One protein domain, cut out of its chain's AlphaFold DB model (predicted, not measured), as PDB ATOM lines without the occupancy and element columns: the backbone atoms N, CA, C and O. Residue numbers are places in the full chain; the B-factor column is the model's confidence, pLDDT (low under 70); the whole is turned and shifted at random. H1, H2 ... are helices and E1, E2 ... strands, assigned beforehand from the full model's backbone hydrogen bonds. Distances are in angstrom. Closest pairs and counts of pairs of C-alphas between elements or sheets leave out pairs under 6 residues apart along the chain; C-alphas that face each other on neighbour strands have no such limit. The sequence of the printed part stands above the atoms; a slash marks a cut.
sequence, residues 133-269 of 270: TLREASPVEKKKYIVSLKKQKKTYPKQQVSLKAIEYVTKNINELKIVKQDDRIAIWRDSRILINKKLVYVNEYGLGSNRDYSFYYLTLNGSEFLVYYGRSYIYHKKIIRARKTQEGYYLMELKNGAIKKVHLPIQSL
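AT A GLANCE: This is residues 133 to 269 of the 270 residues of an uncharacterized protein of Halobacteriovoraceae bacterium (UniProt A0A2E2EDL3). Two antiparallel sheets lie partly face to face as a sandwich, and a helical hairpin, H1 and H2, packs on the first sheet, with H1 across the face turned away from the second sheet. The second sheet has two long inner strands, E7 and E8, that bend sharply together. The printed part has 137 residues, with two named helices and nine named strands in the order E1 H1 H2 E2 E3 E4 E5 E6 E7 E8 E9; the sheets run E1 E2 E3 E4 E5 and E6 E7 E8 E9. The class is mixed, helices and strands. The whole is compact, with a radius of gyration of the C-alphas of 14.4 A, and spans 42 by 34 by 33 A.

HOW THE PARTS SIT: Begin at E1, residues 134 to 136, an edge strand; its antiparallel neighbour is E2, residues 176 to 179, with N 135 and O 178 2.9 A apart, within hydrogen-bond range. Between them in the chain come H1, residues 139 to 155, and H2, residues 163 to 171. They form a helical hairpin and touch, H1 with residues 146 to 153 alone, at a shallow tilt of 23 degrees, opposite ways; the closest C-alphas are those of Ile 146 and Thr 170, 5.5 A. Every O i to N i+4 pair is within hydrogen-bond range in H2, and 12 of 13 in H1. From E2 the chain runs into E3, residues 182 to 188, E4, residues 192 to 195, and E5, residues 198 to 202; E2 to E5 are a meander, each strand the antiparallel neighbour of the one before. Look for N 177 and O 187 at 2.8 A, N 186 and O 194 at 2.9 A, and N 193 and O 201 at 3.0 A. H1 is on this sheet at a height of 9.2 A and runs across the strands, at 76 degrees to E2 on the local plane; it lies over E2, and only just over E5, with 3 of its C-alphas there. H2 only grazes the sheet, with residues 165 to 169. A second meander follows: E6, residues 215 to 220, E7, residues 223 to 236, E8, residues 241 to 255, and E9, residues 258 to 263. Across its pairs find N 216 and O 227 at 2.9 A, N 228 and O 250 at 2.9 A, and N 253 and O 261 at 2.8 A, within hydrogen-bond range. E7 bends by 114 degrees at residue 230 and E8 by 120 degrees at residue 247. In the sandwich, two sheets face to face, the parts that face each other are 10.7 A centre to centre; the closest C-alphas of E5 and E9 are those of Val 200 and Ile 259, 6.0 A. E1 and E9 are apart.

IN THESE COORDINATES: Find C-alpha 134 at (51.930, 14.503, -28.690), where E1 begins. H1 starts at C-alpha 139, (61.435, 9.818, -17.171), and is 24.8 A long; H2 is 12.3 A long. E3 measures 14.9 A, E6 15.9 A, E7 24.0 A and E8 24.1 A. E9, 14.2 A long, ends at C-alpha 263, (30.223, 21.233, -23.309).

THE WHOLE: The two C-alphas farthest apart, those of Val 140 and Gln 267, are 42.5 A from each other. The printed part has no cut. The link from E5 to E6, residues 203 to 214, is long; H1 to H2 is short and the others are tight. The mean pLDDT of the printed part is 73.0, and 44 residues are under 70, among them residues 153 to 163, 202 to 213 and 231 to 245.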
ATOM      1  N   THR A 133      50.128  18.173 -31.135       86.88
ATOM      2  CA  THR A 133      50.951  16.989 -31.378       86.88
ATOM      3  C   THR A 133      51.499  16.480 -30.064       86.88
ATOM      4  O   THR A 133      51.907  17.252 -29.198       86.88
ATOM      5  N   LEU A 134      51.494  15.162 -29.908       85.50
ATOM      6  CA  LEU A 134      51.930  14.503 -28.690       85.50
ATOM      7  C   LEU A 134      53.358  13.977 -28.855       85.50
ATOM      8  O   LEU A 134      53.786  13.621 -29.955       85.50
ATOM      9  N   ARG A 135      54.104  13.950 -27.757       90.12
ATOM     10  CA  ARG A 135      55.366  13.216 -27.621       90.12
ATOM     11  C   ARG A 135      55.331  12.364 -26.371       90.12
ATOM     12  O   ARG A 135      54.630  12.702 -25.423       90.12
ATOM     13  N   GLU A 136      56.160  11.335 -26.335       89.75
ATOM     14  CA  GLU A 136      56.411  10.610 -25.097       89.75
ATOM     15  C   GLU A 136      56.990  11.540 -24.022       89.75
ATOM     16  O   GLU A 136      57.817  12.426 -24.286       89.75
ATOM     17  N   ALA A 137      56.525  11.355 -22.789       90.12
ATOM     18  CA  ALA A 137      57.090  12.028 -21.632       90.12
ATOM     19  C   ALA A 137      58.437  11.399 -21.261       90.12
ATOM     20  O   ALA A 137      58.569  10.174 -21.158       90.12
ATOM     21  N   SER A 138      59.424  12.241 -20.970       92.69
ATOM     22  CA  SER A 138      60.701  11.794 -20.414       92.69
ATOM     23  C   SER A 138      60.519  11.175 -19.015       92.69
ATOM     24  O   SER A 138      59.538  11.473 -18.318       92.69
ATOM     25  N   PRO A 139      61.481  10.366 -18.529       91.12
ATOM     26  CA  PRO A 139      61.435   9.818 -17.171       91.12
ATOM     27  C   PRO A 139      61.291  10.892 -16.080       91.12
ATOM     28  O   PRO A 139      60.586  10.688 -15.089       91.12
ATOM     29  N   VAL A 140      61.921  12.058 -16.262       92.06
ATOM     30  CA  VAL A 140      61.843  13.186 -15.318       92.06
ATOM     31  C   VAL A 140      60.438  13.784 -15.292       92.06
ATOM     32  O   VAL A 140      59.904  14.073 -14.219       92.06
ATOM     33  N   GLU A 141      59.807  13.942 -16.452       91.44
ATOM     34  CA  GLU A 141      58.437  14.447 -16.544       91.44
ATOM     35  C   GLU A 141      57.447  13.461 -15.924       91.44
ATOM     36  O   GLU A 141      56.659  13.865 -15.067       91.44
ATOM     37  N   LYS A 142      57.554  12.162 -16.239       90.12
ATOM     38  CA  LYS A 142      56.743  11.102 -15.610       90.12
ATOM     39  C   LYS A 142      56.832  11.168 -14.080       90.12
ATOM     40  O   LYS A 142      55.802  11.192 -13.402       90.12
ATOM     41  N   LYS A 143      58.046  11.310 -13.525       89.62
ATOM     42  CA  LYS A 143      58.268  11.501 -12.078       89.62
ATOM     43  C   LYS A 143      57.578  12.763 -11.543       89.62
ATOM     44  O   LYS A 143      56.867  12.683 -10.541       89.62
ATOM     45  N   LYS A 144      57.729  13.916 -12.210       89.19
ATOM     46  CA  LYS A 144      57.078  15.186 -11.813       89.19
ATOM     47  C   LYS A 144      55.548  15.063 -11.780       89.19
ATOM     48  O   LYS A 144      54.909  15.562 -10.847       89.19
ATOM     49  N   TYR A 145      54.963  14.386 -12.765       87.75
ATOM     50  CA  TYR A 145      53.524  14.134 -12.831       87.75
ATOM     51  C   TYR A 145      53.057  13.202 -11.701       87.75
ATOM     52  O   TYR A 145      52.126  13.558 -10.979       87.75
ATOM     53  N   ILE A 146      53.754  12.085 -11.447       87.00
ATOM     54  CA  ILE A 146      53.456  11.187 -10.313       87.00
ATOM     55  C   ILE A 146      53.472  11.937  -8.974       87.00
ATOM     56  O   ILE A 146      52.548  11.795  -8.171       87.00
ATOM     57  N   VAL A 147      54.514  12.734  -8.710       89.00
ATOM     58  CA  VAL A 147      54.635  13.485  -7.448       89.00
ATOM     59  C   VAL A 147      53.447  14.431  -7.267       89.00
ATOM     60  O   VAL A 147      52.875  14.508  -6.179       89.00
ATOM     61  N   SER A 148      53.040  15.109  -8.339       86.31
ATOM     62  CA  SER A 148      51.908  16.041  -8.321       86.31
ATOM     63  C   SER A 148      50.580  15.329  -8.035       86.31
ATOM     64  O   SER A 148      49.787  15.813  -7.225       86.31
ATOM     65  N   LEU A 149      50.362  14.153  -8.633       80.81
ATOM     66  CA  LEU A 149      49.175  13.318  -8.419       80.81
ATOM     67  C   LEU A 149      49.096  12.766  -6.988       80.81
ATOM     68  O   LEU A 149      48.048  12.838  -6.345       80.81
ATOM     69  N   LYS A 150      50.215  12.278  -6.439       81.62
ATOM     70  CA  LYS A 150      50.276  11.794  -5.048       81.62
ATOM     71  C   LYS A 150      49.969  12.900  -4.034       81.62
ATOM     72  O   LYS A 150      49.318  12.629  -3.029       81.62
ATOM     73  N   LYS A 151      50.403  14.141  -4.294       82.44
ATOM     74  CA  LYS A 151      50.044  15.302  -3.461       82.44
ATOM     75  C   LYS A 151      48.538  15.584  -3.516       82.44
ATOM     76  O   LYS A 151      47.925  15.771  -2.473       82.44
ATOM     77  N   GLN A 152      47.921  15.510  -4.698       72.75
ATOM     78  CA  GLN A 152      46.470  15.699  -4.855       72.75
ATOM     79  C   GLN A 152      45.647  14.689  -4.047       72.75
ATOM     80  O   GLN A 152      44.709  15.104  -3.367       72.75
ATOM     81  N   LYS A 153      46.050  13.404  -4.038       67.50
ATOM     82  CA  LYS A 153      45.421  12.347  -3.219       67.50
ATOM     83  C   LYS A 153      45.299  12.743  -1.739       67.50
ATOM     84  O   LYS A 153      44.313  12.397  -1.102       67.50
ATOM     85  N   LYS A 154      46.294  13.456  -1.194       62.59
ATOM     86  CA  LYS A 154      46.321  13.872   0.218       62.59
ATOM     87  C   LYS A 154      45.537  15.160   0.486       62.59
ATOM     88  O   LYS A 154      44.997  15.317   1.571       62.59
ATOM     89  N   THR A 155      45.494  16.082  -0.474       57.41
ATOM     90  CA  THR A 155      44.991  17.447  -0.247       57.41
ATOM     91  C   THR A 155      43.498  17.618  -0.545       57.41
ATOM     92  O   THR A 155      42.885  18.544  -0.025       57.41
ATOM     93  N   TYR A 156      42.881  16.755  -1.360       58.50
ATOM     94  CA  TYR A 156      41.534  17.028  -1.874       58.50
ATOM     95  C   TYR A 156      40.590  15.805  -1.913       58.50
ATOM     96  O   TYR A 156      40.267  15.293  -2.986       58.50
ATOM     97  N   PRO A 157      40.055  15.367  -0.761       53.12
ATOM     98  CA  PRO A 157      39.182  14.190  -0.674       53.12
ATOM     99  C   PRO A 157      37.806  14.327  -1.367       53.12
ATOM    100  O   PRO A 157      37.141  13.319  -1.578       53.12
ATOM    101  N   LYS A 158      37.364  15.535  -1.757       54.28
ATOM    102  CA  LYS A 158      36.032  15.796  -2.363       54.28
ATOM    103  C   LYS A 158      36.051  16.057  -3.887       54.28
ATOM    104  O   LYS A 158      35.155  16.716  -4.414       54.28
ATOM    105  N   GLN A 159      37.091  15.627  -4.602       53.34
ATOM    106  CA  GLN A 159      37.303  15.990  -6.013       53.34
ATOM    107  C   GLN A 159      36.387  15.279  -7.022       53.34
ATOM    108  O   GLN A 159      35.994  14.132  -6.843       53.34
ATOM    109  N   GLN A 160      36.132  15.974  -8.140       53.91
ATOM    110  CA  GLN A 160      35.415  15.499  -9.341       53.91
ATOM    111  C   GLN A 160      36.139  14.351 -10.076       53.91
ATOM    112  O   GLN A 160      35.604  13.777 -11.020       53.91
ATOM    113  N   VAL A 161      37.356  14.014  -9.642       57.72
ATOM    114  CA  VAL A 161      38.196  12.934 -10.160       57.72
ATOM    115  C   VAL A 161      38.408  11.925  -9.034       57.72
ATOM    116  O   VAL A 161      38.840  12.294  -7.944       57.72
ATOM    117  N   SER A 162      38.095  10.652  -9.280       61.53
ATOM    118  CA  SER A 162      38.135   9.630  -8.231       61.53
ATOM    119  C   SER A 162      39.566   9.335  -7.762       61.53
ATOM    120  O   SER A 162      40.504   9.263  -8.560       61.53
ATOM    121  N   LEU A 163      39.742   9.091  -6.457       68.38
ATOM    122  CA  LEU A 163      41.033   8.677  -5.884       68.38
ATOM    123  C   LEU A 163      41.571   7.409  -6.564       68.38
ATOM    124  O   LEU A 163      42.763   7.323  -6.852       68.38
ATOM    125  N   LYS A 164      40.674   6.474  -6.908       70.31
ATOM    126  CA  LYS A 164      40.998   5.268  -7.685       70.31
ATOM    127  C   LYS A 164      41.649   5.613  -9.027       70.31
ATOM    128  O   LYS A 164      42.621   4.970  -9.411       70.31
ATOM    129  N   ALA A 165      41.169   6.644  -9.725       70.31
ATOM    130  CA  ALA A 165      41.766   7.073 -10.984       70.31
ATOM    131  C   ALA A 165      43.171   7.660 -10.794       70.31
ATOM    132  O   ALA A 165      44.075   7.321 -11.556       70.31
ATOM    133  N   ILE A 166      43.375   8.486  -9.762       72.69
ATOM    134  CA  ILE A 166      44.691   9.055  -9.423       72.69
ATOM    135  C   ILE A 166      45.693   7.939  -9.089       72.69
ATOM    136  O   ILE A 166      46.822   7.943  -9.586       72.69
ATOM    137  N   GLU A 167      45.285   6.966  -8.272       75.56
ATOM    138  CA  GLU A 167      46.104   5.801  -7.922       75.56
ATOM    139  C   GLU A 167      46.435   4.950  -9.141       75.56
ATOM    140  O   GLU A 167      47.590   4.569  -9.328       75.56
ATOM    141  N   TYR A 168      45.442   4.693  -9.992       76.38
ATOM    142  CA  TYR A 168      45.630   3.927 -11.213       76.38
ATOM    143  C   TYR A 168      46.653   4.595 -12.137       76.38
ATOM    144  O   TYR A 168      47.590   3.936 -12.582       76.38
ATOM    145  N   VAL A 169      46.513   5.902 -12.395       75.44
ATOM    146  CA  VAL A 169      47.464   6.672 -13.218       75.44
ATOM    147  C   VAL A 169      48.858   6.612 -12.626       75.44
ATOM    148  O   VAL A 169      49.823   6.350 -13.335       75.44
ATOM    149  N   THR A 170      48.956   6.811 -11.315       80.69
ATOM    150  CA  THR A 170      50.232   6.778 -10.600       80.69
ATOM    151  C   THR A 170      50.934   5.429 -10.753       80.69
ATOM    152  O   THR A 170      52.148   5.402 -10.928       80.69
ATOM    153  N   LYS A 171      50.184   4.322 -10.701       79.38
ATOM    154  CA  LYS A 171      50.717   2.961 -10.865       79.38
ATOM    155  C   LYS A 171      51.085   2.624 -12.317       79.38
ATOM    156  O   LYS A 171      51.942   1.778 -12.521       79.38
ATOM    157  N   ASN A 172      50.469   3.279 -13.306       76.56
ATOM    158  CA  ASN A 172      50.542   2.884 -14.719       76.56
ATOM    159  C   ASN A 172      51.066   3.991 -15.661       76.56
ATOM    160  O   ASN A 172      50.790   3.946 -16.854       76.56
ATOM    161  N   ILE A 173      51.804   4.998 -15.175       83.19
ATOM    162  CA  ILE A 173      52.155   6.235 -15.920       83.19
ATOM    163  C   ILE A 173      53.060   6.043 -17.161       83.19
ATOM    164  O   ILE A 173      53.507   7.017 -17.769       83.19
ATOM    165  N   ASN A 174      53.391   4.809 -17.532       80.75
ATOM    166  CA  ASN A 174      54.424   4.510 -18.523       80.75
ATOM    167  C   ASN A 174      54.090   5.029 -19.930       80.75
ATOM    168  O   ASN A 174      55.015   5.353 -20.665       80.75
ATOM    169  N   GLU A 175      52.809   5.210 -20.247       80.19
ATOM    170  CA  GLU A 175      52.286   5.705 -21.536       80.19
ATOM    171  C   GLU A 175      51.851   7.185 -21.462       80.19
ATOM    172  O   GLU A 175      50.873   7.612 -22.077       80.19
ATOM    173  N   LEU A 176      52.503   7.978 -20.605       86.69
ATOM    174  CA  LEU A 176      52.236   9.410 -20.518       86.69
ATOM    175  C   LEU A 176      52.801  10.128 -21.747       86.69
ATOM    176  O   LEU A 176      54.016  10.169 -21.941       86.69
ATOM    177  N   LYS A 177      51.917  10.785 -22.490       87.69
ATOM    178  CA  LYS A 177      52.248  11.684 -23.589       87.69
ATOM    179  C   LYS A 177      52.072  13.143 -23.168       87.69
ATOM    180  O   LYS A 177      51.191  13.471 -22.377       87.69
ATOM    181  N   ILE A 178      52.895  14.034 -23.705       88.06
ATOM    182  CA  ILE A 178      52.868  15.481 -23.451       88.06
ATOM    183  C   ILE A 178      52.635  16.204 -24.770       88.06
ATOM    184  O   ILE A 178      53.195  15.820 -25.801       88.06
ATOM    185  N   VAL A 179      51.823  17.259 -24.745       87.19
ATOM    186  CA  VAL A 179      51.657  18.138 -25.900       87.19
ATOM    187  C   VAL A 179      52.995  18.820 -26.178       87.19
ATOM    188  O   VAL A 179      53.526  19.544 -25.341       87.19
ATOM    189  N   LYS A 180      53.559  18.599 -27.370       86.06
ATOM    190  CA  LYS A 180      54.886  19.114 -27.749       86.06
ATOM    191  C   LYS A 180      54.995  20.626 -27.547       86.06
ATOM    192  O   LYS A 180      56.070  21.114 -27.225       86.06
ATOM    193  N   GLN A 181      53.893  21.346 -27.748       85.69
ATOM    194  CA  GLN A 181      53.834  22.804 -27.674       85.69
ATOM    195  C   GLN A 181      53.326  23.353 -26.331       85.69
ATOM    196  O   GLN A 181      53.234  24.569 -26.206       85.69
ATOM    197  N   ASP A 182      52.960  22.501 -25.368       82.00
ATOM    198  CA  ASP A 182      52.512  22.919 -24.035       82.00
ATOM    199  C   ASP A 182      52.752  21.786 -23.022       82.00
ATOM    200  O   ASP A 182      52.025  20.793 -22.987       82.00
ATOM    201  N   ASP A 183      53.772  21.931 -22.174       80.69
ATOM    202  CA  ASP A 183      54.161  20.911 -21.191       80.69
ATOM    203  C   ASP A 183      53.138  20.726 -20.058       80.69
ATOM    204  O   ASP A 183      53.188  19.741 -19.306       80.69
ATOM    205  N   ARG A 184      52.195  21.667 -19.942       84.56
ATOM    206  CA  ARG A 184      51.120  21.653 -18.954       84.56
ATOM    207  C   ARG A 184      50.040  20.664 -19.339       84.56
ATOM    208  O   ARG A 184      49.378  20.162 -18.433       84.56
ATOM    209  N   ILE A 185      49.848  20.402 -20.632       85.25
ATOM    210  CA  ILE A 185      48.838  19.473 -21.134       85.25
ATOM    211  C   ILE A 185      49.509  18.127 -21.388       85.25
ATOM    212  O   ILE A 185      50.339  17.971 -22.286       85.25
ATOM    213  N   ALA A 186      49.119  17.133 -20.604       83.69
ATOM    214  CA  ALA A 186      49.548  15.761 -20.792       83.69
ATOM    215  C   ALA A 186      48.345  14.832 -20.871       83.69
ATOM    216  O   ALA A 186      47.297  15.070 -20.274       83.69
ATOM    217  N   ILE A 187      48.508  13.762 -21.629       81.50
ATOM    218  CA  ILE A 187      47.481  12.769 -21.873       81.50
ATOM    219  C   ILE A 187      48.088  11.414 -21.557       81.50
ATOM    220  O   ILE A 187      49.169  11.068 -22.025       81.50
ATOM    221  N   TRP A 188      47.396  10.646 -20.735       75.25
ATOM    222  CA  TRP A 188      47.764   9.273 -20.431       75.25
ATOM    223  C   TRP A 188      46.723   8.337 -21.042       75.25
ATOM    224  O   TRP A 188      45.516   8.597 -20.920       75.25
ATOM    225  N   ARG A 189      47.201   7.278 -21.717       68.38
ATOM    226  CA  ARG A 189      46.385   6.289 -22.455       68.38
ATOM    227  C   ARG A 189      45.227   6.914 -23.229       68.38
ATOM    228  O   ARG A 189      44.083   6.471 -23.110       68.38
ATOM    229  N   ASP A 190      45.517   8.042 -23.871       62.62
ATOM    230  CA  ASP A 190      44.620   8.781 -24.758       62.62
ATOM    231  C   ASP A 190      43.218   9.098 -24.174       62.62
ATOM    232  O   ASP A 190      42.242   9.302 -24.894       62.62
ATOM    233  N   SER A 191      43.103   9.147 -22.837       63.44
ATOM    234  CA  SER A 191      41.801   9.179 -22.144       63.44
ATOM    235  C   SER A 191      41.799   9.840 -20.770       63.44
ATOM    236  O   SER A 191      40.738  10.134 -20.212       63.44
ATOM    237  N   ARG A 192      42.980  10.056 -20.188       75.50
ATOM    238  CA  ARG A 192      43.136  10.826 -18.960       75.50
ATOM    239  C   ARG A 192      43.907  12.082 -19.279       75.50
ATOM    240  O   ARG A 192      45.054  12.002 -19.705       75.50
ATOM    241  N   ILE A 193      43.262  13.220 -19.078       79.00
ATOM    242  CA  ILE A 193      43.836  14.520 -19.406       79.00
ATOM    243  C   ILE A 193      44.349  15.122 -18.113       79.00
ATOM    244  O   ILE A 193      43.634  15.201 -17.108       79.00
ATOM    245  N   LEU A 194      45.608  15.522 -18.150       82.00
ATOM    246  CA  LEU A 194      46.288  16.222 -17.091       82.00
ATOM    247  C   LEU A 194      46.567  17.640 -17.572       82.00
ATOM    248  O   LEU A 194      47.144  17.828 -18.639       82.00
ATOM    249  N   ILE A 195      46.169  18.628 -16.778       81.38
ATOM    250  CA  ILE A 195      46.489  20.034 -17.025       81.38
ATOM    251  C   ILE A 195      47.244  20.559 -15.814       81.38
ATOM    252  O   ILE A 195      46.830  20.341 -14.675       81.38
ATOM    253  N   ASN A 196      48.391  21.200 -16.037       84.69
ATOM    254  CA  ASN A 196      49.285  21.656 -14.973       84.69
ATOM    255  C   ASN A 196      49.619  20.544 -13.967       84.69
ATOM    256  O   ASN A 196      49.648  20.770 -12.755       84.69
ATOM    257  N   LYS A 197      49.838  19.315 -14.458       84.31
ATOM    258  CA  LYS A 197      50.108  18.125 -13.624       84.31
ATOM    259  C   LYS A 197      48.965  17.742 -12.672       84.31
ATOM    260  O   LYS A 197      49.159  16.937 -11.758       84.31
ATOM    261  N   LYS A 198      47.763  18.280 -12.888       79.44
ATOM    262  CA  LYS A 198      46.524  17.898 -12.203       79.44
ATOM    263  C   LYS A 198      45.691  17.029 -13.119       79.44
ATOM    264  O   LYS A 198      45.499  17.383 -14.275       79.44
ATOM    265  N   LEU A 199      45.206  15.900 -12.611       76.81
ATOM    266  CA  LEU A 199      44.265  15.076 -13.362       76.81
ATOM    267  C   LEU A 199      42.930  15.822 -13.421       76.81
ATOM    268  O   LEU A 199      42.359  16.127 -12.377       76.81
ATOM    269  N   VAL A 200      42.468  16.157 -14.625       74.19
ATOM    270  CA  VAL A 200      41.253  16.966 -14.841       74.19
ATOM    271  C   VAL A 200      40.139  16.193 -15.536       74.19
ATOM    272  O   VAL A 200      38.977  16.558 -15.402       74.19
ATOM    273  N   TYR A 201      40.477  15.118 -16.247       71.75
ATOM    274  CA  TYR A 201      39.518  14.283 -16.961       71.75
ATOM    275  C   TYR A 201      39.941  12.819 -16.913       71.75
ATOM    276  O   TYR A 201      41.133  12.518 -17.026       71.75
ATOM    277  N   VAL A 202      38.976  11.911 -16.750       64.31
ATOM    278  CA  VAL A 202      39.203  10.463 -16.686       64.31
ATOM    279  C   VAL A 202      38.093   9.716 -17.409       64.31
ATOM    280  O   VAL A 202      36.919   9.913 -17.113       64.31
ATOM    281  N   ASN A 203      38.488   8.779 -18.268       57.16
ATOM    282  CA  ASN A 203      37.628   7.708 -18.764       57.16
ATOM    283  C   ASN A 203      37.757   6.446 -17.879       57.16
ATOM    284  O   ASN A 203      38.873   5.973 -17.626       57.16
ATOM    285  N   GLU A 204      36.618   5.914 -17.430       45.75
ATOM    286  CA  GLU A 204      36.455   4.767 -16.519       45.75
ATOM    287  C   GLU A 204      37.153   3.483 -16.987       45.75
ATOM    288  O   GLU A 204      37.814   2.828 -16.183       45.75
ATOM    289  N   TYR A 205      37.081   3.149 -18.275       44.72
ATOM    290  CA  TYR A 205      37.483   1.813 -18.730       44.72
ATOM    291  C   TYR A 205      38.965   1.681 -19.077       44.72
ATOM    292  O   TYR A 205      39.459   0.567 -19.211       44.72
ATOM    293  N   GLY A 206      39.700   2.795 -19.198       40.41
ATOM    294  CA  GLY A 206      40.962   2.772 -19.938       40.41
ATOM    295  C   GLY A 206      40.679   2.431 -21.405       40.41
ATOM    296  O   GLY A 206      39.960   1.490 -21.728       40.41
ATOM    297  N   LEU A 207      41.164   3.243 -22.334       39.06
ATOM    298  CA  LEU A 207      40.927   2.945 -23.741       39.06
ATOM    299  C   LEU A 207      41.878   1.825 -24.160       39.06
ATOM    300  O   LEU A 207      43.071   2.045 -24.328       39.06
ATOM    301  N   GLY A 208      41.335   0.620 -24.302       34.59
ATOM    302  CA  GLY A 208      41.813  -0.336 -25.286       34.59
ATOM    303  C   GLY A 208      41.073  -0.083 -26.596       34.59
ATOM    304  O   GLY A 208      39.944  -0.533 -26.753       34.59
ATOM    305  N   SER A 209      41.679   0.678 -27.505       34.72
ATOM    306  CA  SER A 209      41.575   0.477 -28.957       34.72
ATOM    307  C   SER A 209      42.605   1.366 -29.666       34.72
ATOM    308  O   SER A 209      42.846   2.499 -29.254       34.72
ATOM    309  N   ASN A 210      43.215   0.826 -30.724       36.03
ATOM    310  CA  ASN A 210      44.221   1.422 -31.620       36.03
ATOM    311  C   ASN A 210      43.708   2.645 -32.421       36.03
ATOM    312  O   ASN A 210      43.850   2.687 -33.640       36.03
ATOM    313  N   ARG A 211      43.038   3.622 -31.801       48.97
ATOM    314  CA  ARG A 211      42.482   4.774 -32.533       48.97
ATOM    315  C   ARG A 211      43.281   6.050 -32.296       48.97
ATOM    316  O   ARG A 211      43.561   6.419 -31.158       48.97
ATOM    317  N   ASP A 212      43.583   6.742 -33.393       53.50
ATOM    318  CA  ASP A 212      44.242   8.049 -33.434       53.50
ATOM    319  C   ASP A 212      43.322   9.152 -32.890       53.50
ATOM    320  O   ASP A 212      42.705   9.927 -33.628       53.50
ATOM    321  N   TYR A 213      43.210   9.239 -31.565       61.75
ATOM    322  CA  TYR A 213      42.516  10.349 -30.921       61.75
ATOM    323  C   TYR A 213      43.214  11.671 -31.261       61.75
ATOM    324  O   TYR A 213      44.408  11.858 -31.020       61.75
ATOM    325  N   SER A 214      42.453  12.610 -31.825       74.50
ATOM    326  CA  SER A 214      42.961  13.924 -32.212       74.50
ATOM    327  C   SER A 214      42.565  14.988 -31.191       74.50
ATOM    328  O   SER A 214      41.397  15.107 -30.812       74.50
ATOM    329  N   PHE A 215      43.554  15.779 -30.772       82.06
ATOM    330  CA  PHE A 215      43.400  16.877 -29.824       82.06
ATOM    331  C   PHE A 215      43.636  18.210 -30.524       82.06
ATOM    332  O   PHE A 215      44.595  18.355 -31.289       82.06
ATOM    333  N   TYR A 216      42.806  19.203 -30.220       88.56
ATOM    334  CA  TYR A 216      42.965  20.556 -30.739       88.56
ATOM    335  C   TYR A 216      42.806  21.570 -29.621       88.56
ATOM    336  O   TYR A 216      41.960  21.427 -28.744       88.56
ATOM    337  N   TYR A 217      43.622  22.610 -29.674       90.50
ATOM    338  CA  TYR A 217      43.455  23.795 -28.859       90.50
ATOM    339  C   TYR A 217      42.630  24.814 -29.625       90.50
ATOM    340  O   TYR A 217      42.981  25.149 -30.760       90.50
ATOM    341  N   LEU A 218      41.560  25.294 -29.007       92.75
ATOM    342  CA  LEU A 218      40.656  26.279 -29.576       92.75
ATOM    343  C   LEU A 218      40.555  27.470 -28.623       92.75
ATOM    344  O   LEU A 218      40.278  27.290 -27.443       92.75
ATOM    345  N   THR A 219      40.751  28.678 -29.134       92.94
ATOM    346  CA  THR A 219      40.445  29.914 -28.410       92.94
ATOM    347  C   THR A 219      39.263  30.581 -29.098       92.94
ATOM    348  O   THR A 219      39.341  30.893 -30.288       92.94
ATOM    349  N   LEU A 220      38.166  30.753 -28.363       92.00
ATOM    350  CA  LEU A 220      36.936  31.380 -28.848       92.00
ATOM    351  C   LEU A 220      36.444  32.405 -27.819       92.00
ATOM    352  O   LEU A 220      36.309  32.080 -26.638       92.00
ATOM    353  N   ASN A 221      36.180  33.636 -28.254       90.69
ATOM    354  CA  ASN A 221      35.732  34.746 -27.399       90.69
ATOM    355  C   ASN A 221      36.591  34.911 -26.120       90.69
ATOM    356  O   ASN A 221      36.057  34.970 -25.009       90.69
ATOM    357  N   GLY A 222      37.920  34.887 -26.251       89.69
ATOM    358  CA  GLY A 222      38.885  34.971 -25.148       89.69
ATOM    359  C   GLY A 222      38.925  33.761 -24.206       89.69
ATOM    360  O   GLY A 222      39.681  33.758 -23.237       89.69
ATOM    361  N   SER A 223      38.114  32.731 -24.454       90.94
ATOM    362  CA  SER A 223      38.047  31.516 -23.642       90.94
ATOM    363  C   SER A 223      38.808  30.372 -24.312       90.94
ATOM    364  O   SER A 223      38.772  30.205 -25.531       90.94
ATOM    365  N   GLU A 224      39.506  29.572 -23.506       91.12
ATOM    366  CA  GLU A 224      40.384  28.496 -23.970       91.12
ATOM    367  C   GLU A 224      39.679  27.139 -23.894       91.12
ATOM    368  O   GLU A 224      39.016  26.822 -22.906       91.12
ATOM    369  N   PHE A 225      39.844  26.314 -24.924       90.69
ATOM    370  CA  PHE A 225      39.187  25.020 -25.051       90.69
ATOM    371  C   PHE A 225      40.158  23.951 -25.527       90.69
ATOM    372  O   PHE A 225      40.983  24.169 -26.415       90.69
ATOM    373  N   LEU A 226      39.986  22.754 -24.977       88.00
ATOM    374  CA  LEU A 226      40.527  21.528 -25.543       88.00
ATOM    375  C   LEU A 226      39.400  20.797 -26.280       88.00
ATOM    376  O   LEU A 226      38.422  20.375 -25.660       88.00
ATOM    377  N   VAL A 227      39.542  20.649 -27.596       88.81
ATOM    378  CA  VAL A 227      38.668  19.822 -28.434       88.81
ATOM    379  C   VAL A 227      39.260  18.417 -28.493       88.81
ATOM    380  O   VAL A 227      40.413  18.242 -28.891       88.81
ATOM    381  N   TYR A 228      38.477  17.425 -28.084       82.62
ATOM    382  CA  TYR A 228      38.897  16.028 -27.970       82.62
ATOM    383  C   TYR A 228      37.948  15.133 -28.750       82.62
ATOM    384  O   TYR A 228      36.756  15.114 -28.452       82.62
ATOM    385  N   TYR A 229      38.469  14.371 -29.710       80.44
ATOM    386  CA  TYR A 229      37.729  13.232 -30.243       80.44
ATOM    387  C   TYR A 229      37.806  12.075 -29.254       80.44
ATOM    388  O   TYR A 229      38.905  11.695 -28.869       80.44
ATOM    389  N   GLY A 230      36.680  11.499 -28.860       73.38
ATOM    390  CA  GLY A 230      36.638  10.304 -28.024       73.38
ATOM    391  C   GLY A 230      35.288  10.161 -27.348       73.38
ATOM    392  O   GLY A 230      34.289  10.653 -27.852       73.38
ATOM    393  N   ARG A 231      35.220   9.485 -26.201       66.75
ATOM    394  CA  ARG A 231      33.980   9.401 -25.409       66.75
ATOM    395  C   ARG A 231      34.042  10.374 -24.240       66.75
ATOM    396  O   ARG A 231      35.018  10.359 -23.483       66.75
ATOM    397  N   SER A 232      32.998  11.185 -24.083       57.94
ATOM    398  CA  SER A 232      32.819  12.019 -22.896       57.94
ATOM    399  C   SER A 232      32.143  11.234 -21.774       57.94
ATOM    400  O   SER A 232      31.311  10.354 -22.015       57.94
ATOM    401  N   TYR A 233      32.463  11.575 -20.536       53.75
ATOM    402  CA  TYR A 233      31.705  11.157 -19.370       53.75
ATOM    403  C   TYR A 233      31.176  12.388 -18.659       53.75
ATOM    404  O   TYR A 233      31.937  13.249 -18.215       53.75
ATOM    405  N   ILE A 234      29.857  12.453 -18.513       51.34
ATOM    406  CA  ILE A 234      29.221  13.487 -17.705       51.34
ATOM    407  C   ILE A 234      29.286  13.014 -16.256       51.34
ATOM    408  O   ILE A 234      28.612  12.054 -15.875       51.34
ATOM    409  N   TYR A 235      30.117  13.665 -15.443       41.03
ATOM    410  CA  TYR A 235      30.143  13.401 -14.009       41.03
ATOM    411  C   TYR A 235      28.923  14.043 -13.346       41.03
ATOM    412  O   TYR A 235      28.856  15.258 -13.138       41.03
ATOM    413  N   HIS A 236      27.956  13.214 -12.971       37.00
ATOM    414  CA  HIS A 236      26.817  13.662 -12.187       37.00
ATOM    415  C   HIS A 236      27.148  13.573 -10.692       37.00
ATOM    416  O   HIS A 236      27.083  12.499 -10.092       37.00
ATOM    417  N   LYS A 237      27.429  14.729 -10.070       37.97
ATOM    418  CA  LYS A 237      27.699  14.859  -8.619       37.97
ATOM    419  C   LYS A 237      26.672  14.145  -7.726       37.97
ATOM    420  O   LYS A 237      27.037  13.698  -6.649       37.97
ATOM    421  N   LYS A 238      25.407  14.053  -8.158       32.81
ATOM    422  CA  LYS A 238      24.302  13.480  -7.369       32.81
ATOM    423  C   LYS A 238      24.214  11.950  -7.396       32.81
ATOM    424  O   LYS A 238      23.629  11.383  -6.489       32.81
ATOM    425  N   ILE A 239      24.771  11.291  -8.411       31.80
ATOM    426  CA  ILE A 239      24.632   9.834  -8.611       31.80
ATOM    427  C   ILE A 239      25.982   9.114  -8.694       31.80
ATOM    428  O   ILE A 239      25.997   7.901  -8.861       31.80
ATOM    429  N   ILE A 240      27.103   9.846  -8.577       37.72
ATOM    430  CA  ILE A 240      28.487   9.328  -8.653       37.72
ATOM    431  C   ILE A 240      28.624   8.292  -9.786       37.72
ATOM    432  O   ILE A 240      29.244   7.242  -9.647       37.72
ATOM    433  N   ARG A 241      27.981   8.572 -10.921       32.44
ATOM    434  CA  ARG A 241      27.991   7.721 -12.104       32.44
ATOM    435  C   ARG A 241      28.241   8.577 -13.322       32.44
ATOM    436  O   ARG A 241      27.799   9.725 -13.416       32.44
ATOM    437  N   ALA A 242      28.998   7.986 -14.221       44.28
ATOM    438  CA  ALA A 242      29.443   8.581 -15.450       44.28
ATOM    439  C   ALA A 242      28.557   7.990 -16.560       44.28
ATOM    440  O   ALA A 242      28.642   6.797 -16.839       44.28
ATOM    441  N   ARG A 243      27.644   8.774 -17.153       47.25
ATOM    442  CA  ARG A 243      26.836   8.269 -18.281       47.25
ATOM    443  C   ARG A 243      27.729   8.230 -19.518       47.25
ATOM    444  O   ARG A 243      28.332   9.247 -19.865       47.25
ATOM    445  N   LYS A 244      27.832   7.056 -20.147       55.28
ATOM    446  CA  LYS A 244      28.551   6.878 -21.412       55.28
ATOM    447  C   LYS A 244      27.865   7.733 -22.474       55.28
ATOM    448  O   LYS A 244      26.665   7.593 -22.696       55.28
ATOM    449  N   THR A 245      28.625   8.619 -23.098       62.94
ATOM    450  CA  THR A 245      28.166   9.374 -24.267       62.94
ATOM    451  C   THR A 245      28.647   8.695 -25.551       62.94
ATOM    452  O   THR A 245      29.527   7.823 -25.519       62.94
ATOM    453  N   GLN A 246      28.056   9.078 -26.681       70.75
ATOM    454  CA  GLN A 246      28.500   8.647 -28.005       70.75
ATOM    455  C   GLN A 246      29.953   9.096 -28.257       70.75
ATOM    456  O   GLN A 246      30.431  10.078 -27.690       70.75
ATOM    457  N   GLU A 247      30.700   8.342 -29.055       74.19
ATOM    458  CA  GLU A 247      32.049   8.751 -29.458       74.19
ATOM    459  C   GLU A 247      31.957   9.930 -30.439       74.19
ATOM    460  O   GLU A 247      31.168   9.880 -31.377       74.19
ATOM    461  N   GLY A 248      32.729  10.990 -30.212       79.50
ATOM    462  CA  GLY A 248      32.727  12.182 -31.056       79.50
ATOM    463  C   GLY A 248      33.603  13.305 -30.498       79.50
ATOM    464  O   GLY A 248      34.396  13.095 -29.582       79.50
ATOM    465  N   TYR A 249      33.489  14.509 -31.063       83.81
ATOM    466  CA  TYR A 249      34.287  15.675 -30.672       83.81
ATOM    467  C   TYR A 249      33.671  16.466 -29.504       83.81
ATOM    468  O   TYR A 249      32.603  17.068 -29.615       83.81
ATOM    469  N   TYR A 250      34.367  16.526 -28.375       83.25
ATOM    470  CA  TYR A 250      33.926  17.224 -27.168       83.25
ATOM    471  C   TYR A 250      34.718  18.497 -26.913       83.25
ATOM    472  O   TYR A 250      35.939  18.508 -27.076       83.25
ATOM    473  N   LEU A 251      34.028  19.550 -26.462       86.75
ATOM    474  CA  LEU A 251      34.630  20.836 -26.107       86.75
ATOM    475  C   LEU A 251      34.792  20.933 -24.592       86.75
ATOM    476  O   LEU A 251      33.813  21.034 -23.852       86.75
ATOM    477  N   MET A 252      36.033  20.943 -24.118       84.75
ATOM    478  CA  MET A 252      36.359  21.131 -22.705       84.75
ATOM    479  C   MET A 252      36.861  22.555 -22.482       84.75
ATOM    480  O   MET A 252      37.966  22.889 -22.898       84.75
ATOM    481  N   GLU A 253      36.057  23.383 -21.820       86.69
ATOM    482  CA  GLU A 253      36.420  24.748 -21.436       86.69
ATOM    483  C   GLU A 253      37.469  24.724 -20.329       86.69
ATOM    484  O   GLU A 253      37.285  24.081 -19.287       86.69
ATOM    485  N   LEU A 254      38.552  25.458 -20.542       84.69
ATOM    486  CA  LEU A 254      39.681  25.571 -19.638       84.69
ATOM    487  C   LEU A 254      39.618  26.912 -18.898       84.69
ATOM    488  O   LEU A 254      39.372  27.961 -19.483       84.69
ATOM    489  N   LYS A 255      39.861  26.890 -17.585       82.25
ATOM    490  CA  LYS A 255      40.067  28.097 -16.773       82.25
ATOM    491  C   LYS A 255      41.130  27.828 -15.720       82.25
ATOM    492  O   LYS A 255      41.036  26.846 -14.988       82.25
ATOM    493  N   ASN A 256      42.136  28.700 -15.633       79.88
ATOM    494  CA  ASN A 256      43.253  28.584 -14.683       79.88
ATOM    495  C   ASN A 256      43.947  27.206 -14.734       79.88
ATOM    496  O   ASN A 256      44.356  26.652 -13.711       79.88
ATOM    497  N   GLY A 257      44.037  26.628 -15.937       68.56
ATOM    498  CA  GLY A 257      44.622  25.310 -16.163       68.56
ATOM    499  C   GLY A 257      43.877  24.153 -15.494       68.56
ATOM    500  O   GLY A 257      44.498  23.186 -15.056       68.56
ATOM    501  N   ALA A 258      42.555  24.257 -15.395       70.81
ATOM    502  CA  ALA A 258      41.658  23.159 -15.066       70.81
ATOM    503  C   ALA A 258      40.468  23.157 -16.032       70.81
ATOM    504  O   ALA A 258      40.129  24.196 -16.601       70.81
ATOM    505  N   ILE A 259      39.814  22.005 -16.191       73.75
ATOM    506  CA  ILE A 259      38.544  21.943 -16.919       73.75
ATOM    507  C   ILE A 259      37.479  22.612 -16.050       73.75
ATOM    508  O   ILE A 259      37.171  22.148 -14.952       73.75
ATOM    509  N   LYS A 260      36.929  23.719 -16.544       76.88
ATOM    510  CA  LYS A 260      35.808  24.429 -15.928       76.88
ATOM    511  C   LYS A 260      34.488  23.742 -16.257       76.88
ATOM    512  O   LYS A 260      33.632  23.611 -15.384       76.88
ATOM    513  N   LYS A 261      34.317  23.339 -17.518       76.75
ATOM    514  CA  LYS A 261      33.077  22.756 -18.033       76.75
ATOM    515  C   LYS A 261      33.367  21.880 -19.248       76.75
ATOM    516  O   LYS A 261      34.160  22.258 -20.103       76.75
ATOM    517  N   VAL A 262      32.690  20.741 -19.343       77.44
ATOM    518  CA  VAL A 262      32.590  19.984 -20.596       77.44
ATOM    519  C   VAL A 262      31.284  20.394 -21.264       77.44
ATOM    520  O   VAL A 262      30.216  20.275 -20.663       77.44
ATOM    521  N   HIS A 263      31.376  20.941 -22.468       81.00
ATOM    522  CA  HIS A 263      30.223  21.233 -23.309       81.00
ATOM    523  C   HIS A 263      29.890  19.973 -24.108       81.00
ATOM    524  O   HIS A 263      30.784  19.233 -24.516       81.00
ATOM    525  N   LEU A 264      28.598  19.707 -24.270       80.75
ATOM    526  CA  LEU A 264      28.082  18.588 -25.053       80.75
ATOM    527  C   LEU A 264      27.512  19.139 -26.356       80.75
ATOM    528  O   LEU A 264      26.931  20.229 -26.315       80.75
ATOM    529  N   PRO A 265      27.636  18.420 -27.483       85.25
ATOM    530  CA  PRO A 265      26.999  18.865 -28.709       85.25
ATOM    531  C   PRO A 265      25.483  18.811 -28.518       85.25
ATOM    532  O   PRO A 265      24.962  17.914 -27.846       85.25
ATOM    533  N   ILE A 266      24.767  19.741 -29.137       85.44
ATOM    534  CA  ILE A 266      23.317  19.877 -28.969       85.44
ATOM    535  C   ILE A 266      22.586  18.581 -29.355       85.44
ATOM    536  O   ILE A 266      21.695  18.149 -28.628       85.44
ATOM    537  N   GLN A 267      23.031  17.896 -30.413       79.25
ATOM    538  CA  GLN A 267      22.457  16.618 -30.864       79.25
ATOM    539  C   GLN A 267      22.708  15.422 -29.920       79.25
ATOM    540  O   GLN A 267      22.140  14.353 -30.117       79.25
ATOM    541  N   SER A 268      23.559  15.565 -28.894       67.25
ATOM    542  CA  SER A 268      23.788  14.511 -27.886       67.25
ATOM    543  C   SER A 268      22.910  14.639 -26.642       67.25
ATOM    544  O   SER A 268      22.962  13.772 -25.771       67.25
ATOM    545  N   LEU A 269      22.130  15.715 -26.521       54.97
ATOM    546  CA  LEU A 269      21.212  15.891 -25.403       54.97
ATOM    547  C   LEU A 269      20.057  14.879 -25.561       54.97
ATOM    548  O   LEU A 269      19.470  14.807 -26.637       54.97
TER     549      LEU A 269